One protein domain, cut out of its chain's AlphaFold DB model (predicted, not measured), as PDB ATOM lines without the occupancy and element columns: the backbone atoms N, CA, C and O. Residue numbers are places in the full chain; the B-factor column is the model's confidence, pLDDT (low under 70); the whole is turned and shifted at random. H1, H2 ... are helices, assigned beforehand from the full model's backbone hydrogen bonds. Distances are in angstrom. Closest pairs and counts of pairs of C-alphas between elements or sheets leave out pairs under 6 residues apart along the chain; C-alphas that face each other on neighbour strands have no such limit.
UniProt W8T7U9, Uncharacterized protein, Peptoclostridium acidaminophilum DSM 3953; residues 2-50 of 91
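What this domain is: This is residues 2 to 50 of the 91 residues of an uncharacterized protein of Peptoclostridium acidaminophilum DSM 3953 (UniProt W8T7U9). Two helices make a flat, open U with unequal arms: H1 runs one way, the chain turns through a tight link, and the longer H2 folds back beside it across an empty gap. Most of H2 and most of H1 stand free. The printed part has 49 residues with two named helices, H1 then H2, and no named strand; its class is all helix. It is only just loose, close to extended, with a radius of gyration of the C-alphas of 14.4 A and spans of 43 by 27 by 6 A.

Where its parts are: H1, residues 2 to 18, begins at C-alpha 2 (84.795, 29.798, -11.872) and is 24.1 A long from first to last C-alpha. H2, residues 22 to 49, is 40.5 A long and ends at C-alpha 49 (104.950, 37.538, 5.063).

How they stand to each other: H1 and H2 are apart, with no C-alpha of the one within 8 A of the other. In H1 and H2 every O i to N i+4 pair is within hydrogen-bond range.

The domain as a whole: The two C-alphas farthest apart, of Gly 19 and Asn 50, are 43.1 A apart. The printed part has no cut, and no printed residue is under 70 in pLDDT.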
ATOM      1  N   TRP A   2      85.335  30.742 -10.874       85.12
ATOM      2  CA  TRP A   2      84.795  29.798 -11.872       85.12
ATOM      3  C   TRP A   2      85.813  28.778 -12.408       85.12
ATOM      4  O   TRP A   2      85.480  27.619 -12.630       85.12
ATOM      5  N   SER A   3      87.078  29.184 -12.549       87.50
ATOM      6  CA  SER A   3      88.144  28.317 -13.064       87.50
ATOM      7  C   SER A   3      88.364  27.073 -12.201       87.50
ATOM      8  O   SER A   3      88.542  25.989 -12.740       87.50
ATOM      9  N   ILE A   4      88.294  27.201 -10.870       86.81
ATOM     10  CA  ILE A   4      88.505  26.074  -9.947       86.81
ATOM     11  C   ILE A   4      87.370  25.055 -10.093       86.81
ATOM     12  O   ILE A   4      87.628  23.858 -10.191       86.81
ATOM     13  N   ALA A   5      86.125  25.535 -10.170       89.00
ATOM     14  CA  ALA A   5      84.972  24.673 -10.406       89.00
ATOM     15  C   ALA A   5      85.098  23.934 -11.747       89.00
ATOM     16  O   ALA A   5      84.851  22.735 -11.809       89.00
ATOM     17  N   LEU A   6      85.560  24.619 -12.796       92.75
ATOM     18  CA  LEU A   6      85.750  24.027 -14.121       92.75
ATOM     19  C   LEU A   6      86.777  22.883 -14.093       92.75
ATOM     20  O   LEU A   6      86.484  21.796 -14.584       92.75
ATOM     21  N   PHE A   7      87.935  23.076 -13.450       90.06
ATOM     22  CA  PHE A   7      88.933  22.008 -13.288       90.06
ATOM     23  C   PHE A   7      88.427  20.841 -12.431       90.06
ATOM     24  O   PHE A   7      88.728  19.690 -12.744       90.06
ATOM     25  N   LEU A   8      87.629  21.111 -11.391       90.69
ATOM     26  CA  LEU A   8      87.015  20.066 -10.567       90.69
ATOM     27  C   LEU A   8      86.055  19.204 -11.399       90.69
ATOM     28  O   LEU A   8      86.193  17.983 -11.430       90.69
ATOM     29  N   PHE A   9      85.110  19.832 -12.104       92.75
ATOM     30  CA  PHE A   9      84.143  19.114 -12.937       92.75
ATOM     31  C   PHE A   9      84.818  18.371 -14.089       92.75
ATOM     32  O   PHE A   9      84.450  17.233 -14.372       92.75
ATOM     33  N   ALA A  10      85.845  18.961 -14.706       90.69
ATOM     34  CA  ALA A  10      86.645  18.284 -15.720       90.69
ATOM     35  C   ALA A  10      87.360  17.049 -15.147       90.69
ATOM     36  O   ALA A  10      87.315  15.983 -15.756       90.69
ATOM     37  N   GLY A  11      87.960  17.157 -13.957       88.19
ATOM     38  CA  GLY A  11      88.604  16.030 -13.278       88.19
ATOM     39  C   GLY A  11      87.630  14.895 -12.958       88.19
ATOM     40  O   GLY A  11      87.938  13.733 -13.218       88.19
ATOM     41  N   ILE A  12      86.430  15.226 -12.468       89.31
ATOM     42  CA  ILE A  12      85.360  14.250 -12.206       89.31
ATOM     43  C   ILE A  12      84.917  13.573 -13.508       89.31
ATOM     44  O   ILE A  12      84.830  12.346 -13.557       89.31
ATOM     45  N   ALA A  13      84.682  14.345 -14.575       91.50
ATOM     46  CA  ALA A  13      84.275  13.808 -15.871       91.50
ATOM     47  C   ALA A  13      85.338  12.863 -16.452       91.50
ATOM     48  O   ALA A  13      85.015  11.750 -16.860       91.50
ATOM     49  N   ILE A  14      86.614  13.255 -16.424       87.25
ATOM     50  CA  ILE A  14      87.723  12.411 -16.891       87.25
ATOM     51  C   ILE A  14      87.812  11.125 -16.056       87.25
ATOM     52  O   ILE A  14      87.951  10.041 -16.624       87.25
ATOM     53  N   GLY A  15      87.690  11.225 -14.729       86.25
ATOM     54  CA  GLY A  15      87.705  10.070 -13.831       86.25
ATOM     55  C   GLY A  15      86.547   9.097 -14.075       86.25
ATOM     56  O   GLY A  15      86.754   7.885 -14.027       86.25
ATOM     57  N   TYR A  16      85.356   9.619 -14.386       86.88
ATOM     58  CA  TYR A  16      84.165   8.824 -14.690       86.88
ATOM     59  C   TYR A  16      84.252   8.128 -16.055       86.88
ATOM     60  O   TYR A  16      84.009   6.929 -16.145       86.88
ATOM     61  N   PHE A  17      84.634   8.852 -17.112       86.25
ATOM     62  CA  PHE A  17      84.665   8.306 -18.475       86.25
ATOM     63  C   PHE A  17      85.837   7.357 -18.729       86.25
ATOM     64  O   PHE A  17      85.696   6.405 -19.493       86.25
ATOM     65  N   ARG A  18      87.009   7.628 -18.144       79.75
ATOM     66  CA  ARG A  18      88.240   6.904 -18.487       79.75
ATOM     67  C   ARG A  18      88.505   5.694 -17.595       79.75
ATOM     68  O   ARG A  18      89.245   4.823 -18.027       79.75
ATOM     69  N   GLY A  19      87.894   5.628 -16.406       70.31
ATOM     70  CA  GLY A  19      88.058   4.530 -15.449       70.31
ATOM     71  C   GLY A  19      89.517   4.337 -15.019       70.31
ATOM     72  O   GLY A  19      90.302   3.701 -15.709       70.31
ATOM     73  N   MET A  20      89.911   4.877 -13.864       74.12
ATOM     74  CA  MET A  20      91.321   4.828 -13.446       74.12
ATOM     75  C   MET A  20      91.742   3.443 -12.946       74.12
ATOM     76  O   MET A  20      91.130   2.896 -12.020       74.12
ATOM     77  N   ASN A  21      92.850   2.935 -13.482       81.44
ATOM     78  CA  ASN A  21      93.500   1.717 -13.000       81.44
ATOM     79  C   ASN A  21      94.219   1.970 -11.652       81.44
ATOM     80  O   ASN A  21      94.529   3.114 -11.305       81.44
ATOM     81  N   GLU A  22      94.534   0.927 -10.874       82.38
ATOM     82  CA  GLU A  22      95.144   1.070  -9.533       82.38
ATOM     83  C   GLU A  22      96.457   1.869  -9.544       82.38
ATOM     84  O   GLU A  22      96.715   2.678  -8.650       82.38
ATOM     85  N   LYS A  23      97.273   1.704 -10.594       83.81
ATOM     86  CA  LYS A  23      98.534   2.444 -10.755       83.81
ATOM     87  C   LYS A  23      98.299   3.944 -10.947       83.81
ATOM     88  O   LYS A  23      98.996   4.755 -10.341       83.81
ATOM     89  N   GLU A  24      97.300   4.314 -11.745       84.81
ATOM     90  CA  GLU A  24      96.940   5.713 -12.009       84.81
ATOM     91  C   GLU A  24      96.338   6.369 -10.766       84.81
ATOM     92  O   GLU A  24      96.677   7.508 -10.448       84.81
ATOM     93  N   LYS A  25      95.507   5.637 -10.008       84.12
ATOM     94  CA  LYS A  25      94.986   6.111  -8.717       84.12
ATOM     95  C   LYS A  25      96.111   6.389  -7.726       84.12
ATOM     96  O   LYS A  25      96.095   7.429  -7.071       84.12
ATOM     97  N   LYS A  26      97.112   5.506  -7.651       89.62
ATOM     98  CA  LYS A  26      98.264   5.684  -6.757       89.62
ATOM     99  C   LYS A  26      99.103   6.904  -7.139       89.62
ATOM    100  O   LYS A  26      99.438   7.697  -6.267       89.62
ATOM    101  N   ILE A  27      99.392   7.089  -8.430       91.00
ATOM    102  CA  ILE A  27     100.125   8.269  -8.921       91.00
ATOM    103  C   ILE A  27      99.340   9.547  -8.627       91.00
ATOM    104  O   ILE A  27      99.909  10.499  -8.096       91.00
ATOM    105  N   ASN A  28      98.038   9.557  -8.916       89.62
ATOM    106  CA  ASN A  28      97.187  10.710  -8.649       89.62
ATOM    107  C   ASN A  28      97.147  11.054  -7.156       89.62
ATOM    108  O   ASN A  28      97.294  12.217  -6.802       89.62
ATOM    109  N   SER A  29      97.031  10.054  -6.279       90.44
ATOM    110  CA  SER A  29      97.061  10.260  -4.827       90.44
ATOM    111  C   SER A  29      98.389  10.856  -4.360       90.44
ATOM    112  O   SER A  29      98.389  11.816  -3.591       90.44
ATOM    113  N   THR A  30      99.524  10.332  -4.834       94.50
ATOM    114  CA  THR A  30     100.849  10.862  -4.477       94.50
ATOM    115  C   THR A  30     101.033  12.292  -4.982       94.50
ATOM    116  O   THR A  30     101.518  13.148  -4.245       94.50
ATOM    117  N   LEU A  31     100.624  12.574  -6.221       94.44
ATOM    118  CA  LEU A  31     100.751  13.900  -6.824       94.44
ATOM    119  C   LEU A  31      99.820  14.918  -6.153       94.44
ATOM    120  O   LEU A  31     100.241  16.038  -5.871       94.44
ATOM    121  N   GLN A  32      98.591  14.515  -5.819       93.31
ATOM    122  CA  GLN A  32      97.657  15.330  -5.048       93.31
ATOM    123  C   GLN A  32      98.222  15.641  -3.663       93.31
ATOM    124  O   GLN A  32      98.205  16.796  -3.249       93.31
ATOM    125  N   GLN A  33      98.766  14.648  -2.959       95.94
ATOM    126  CA  GLN A  33      99.369  14.853  -1.644       95.94
ATOM    127  C   GLN A  33     100.582  15.789  -1.712       95.94
ATOM    128  O   GLN A  33     100.681  16.714  -0.908       95.94
ATOM    129  N   ALA A  34     101.470  15.605  -2.692       96.88
ATOM    130  CA  ALA A  34     102.604  16.501  -2.912       96.88
ATOM    131  C   ALA A  34     102.141  17.938  -3.206       96.88
ATOM    132  O   ALA A  34     102.656  18.889  -2.616       96.88
ATOM    133  N   GLY A  35     101.120  18.097  -4.053       95.62
ATOM    134  CA  GLY A  35     100.507  19.389  -4.349       95.62
ATOM    135  C   GLY A  35      99.868  20.041  -3.122       95.62
ATOM    136  O   GLY A  35     100.055  21.235  -2.904       95.62
ATOM    137  N   LEU A  36      99.172  19.269  -2.281       96.31
ATOM    138  CA  LEU A  36      98.584  19.751  -1.027       96.31
ATOM    139  C   LEU A  36      99.656  20.249  -0.058       96.31
ATOM    140  O   LEU A  36      99.500  21.326   0.512       96.31
ATOM    141  N   ILE A  37     100.756  19.510   0.098       97.50
ATOM    142  CA  ILE A  37     101.884  19.922   0.944       97.50
ATOM    143  C   ILE A  37     102.488  21.227   0.417       97.50
ATOM    144  O   ILE A  37     102.682  22.170   1.183       97.50
ATOM    145  N   PHE A  38     102.739  21.311  -0.893       97.25
ATOM    146  CA  PHE A  38     103.294  22.511  -1.519       97.25
ATOM    147  C   PHE A  38     102.369  23.729  -1.381       97.25
ATOM    148  O   PHE A  38     102.820  24.844  -1.100       97.25
ATOM    149  N   LEU A  39     101.062  23.518  -1.536       95.56
ATOM    150  CA  LEU A  39     100.051  24.559  -1.386       95.56
ATOM    151  C   LEU A  39      99.957  25.044   0.065       95.56
ATOM    152  O   LEU A  39      99.952  26.252   0.296       95.56
ATOM    153  N   LEU A  40      99.935  24.125   1.035       96.75
ATOM    154  CA  LEU A  40      99.933  24.447   2.467       96.75
ATOM    155  C   LEU A  40     101.185  25.222   2.870       96.75
ATOM    156  O   LEU A  40     101.087  26.219   3.584       96.75
ATOM    157  N   PHE A  41     102.351  24.809   2.370       97.06
ATOM    158  CA  PHE A  41     103.606  25.520   2.588       97.06
ATOM    159  C   PHE A  41     103.540  26.951   2.043       97.06
ATOM    160  O   PHE A  41     103.835  27.907   2.759       97.06
ATOM    161  N   SER A  42     103.068  27.108   0.805       96.25
ATOM    162  CA  SER A  42     102.911  28.418   0.166       96.25
ATOM    163  C   SER A  42     101.926  29.315   0.921       96.25
ATOM    164  O   SER A  42     102.196  30.501   1.115       96.25
ATOM    165  N   MET A  43     100.814  28.755   1.409       94.69
ATOM    166  CA  MET A  43      99.874  29.466   2.282       94.69
ATOM    167  C   MET A  43     100.537  29.918   3.586       94.69
ATOM    168  O   MET A  43     100.359  31.066   3.991       94.69
ATOM    169  N   GLY A  44     101.335  29.052   4.217       93.44
ATOM    170  CA  GLY A  44     102.100  29.386   5.418       93.44
ATOM    171  C   GLY A  44     103.075  30.543   5.189       93.44
ATOM    172  O   GLY A  44     103.079  31.502   5.961       93.44
ATOM    173  N   CYS A  45     103.840  30.509   4.094       95.12
ATOM    174  CA  CYS A  45     104.732  31.606   3.712       95.12
ATOM    175  C   CYS A  45     103.970  32.913   3.452       95.12
ATOM    176  O   CYS A  45     104.383  33.964   3.939       95.12
ATOM    177  N   ALA A  46     102.850  32.859   2.725       93.94
ATOM    178  CA  ALA A  46     102.037  34.039   2.428       93.94
ATOM    179  C   ALA A  46     101.461  34.686   3.699       93.94
ATOM    180  O   ALA A  46     101.479  35.909   3.833       93.94
ATOM    181  N   ILE A  47     100.997  33.871   4.651       92.62
ATOM    182  CA  ILE A  47     100.527  34.334   5.963       92.62
ATOM    183  C   ILE A  47     101.682  34.947   6.765       92.62
ATOM    184  O   ILE A  47     101.533  36.042   7.299       92.62
ATOM    185  N   GLY A  48     102.841  34.282   6.809       90.81
ATOM    186  CA  GLY A  48     104.019  34.755   7.546       90.81
ATOM    187  C   GLY A  48     104.600  36.067   7.009       90.81
ATOM    188  O   GLY A  48     105.079  36.893   7.783       90.81
ATOM    189  N   ALA A  49     104.516  36.294   5.697       92.81
ATOM    190  CA  ALA A  49     104.950  37.538   5.063       92.81
ATOM    191  C   ALA A  49     103.960  38.702   5.266       92.81
ATOM    192  O   ALA A  49     104.324  39.866   5.076       92.81
ATOM    193  N   ASN A  50     102.712  38.420   5.656       92.75
ATOM    194  CA  ASN A  50     101.675  39.430   5.812       92.75
ATOM    195  C   ASN A  50     101.601  39.941   7.261       92.75
ATOM    196  O   ASN A  50     101.004  39.317   8.139       92.75
TER     197      ASN A  50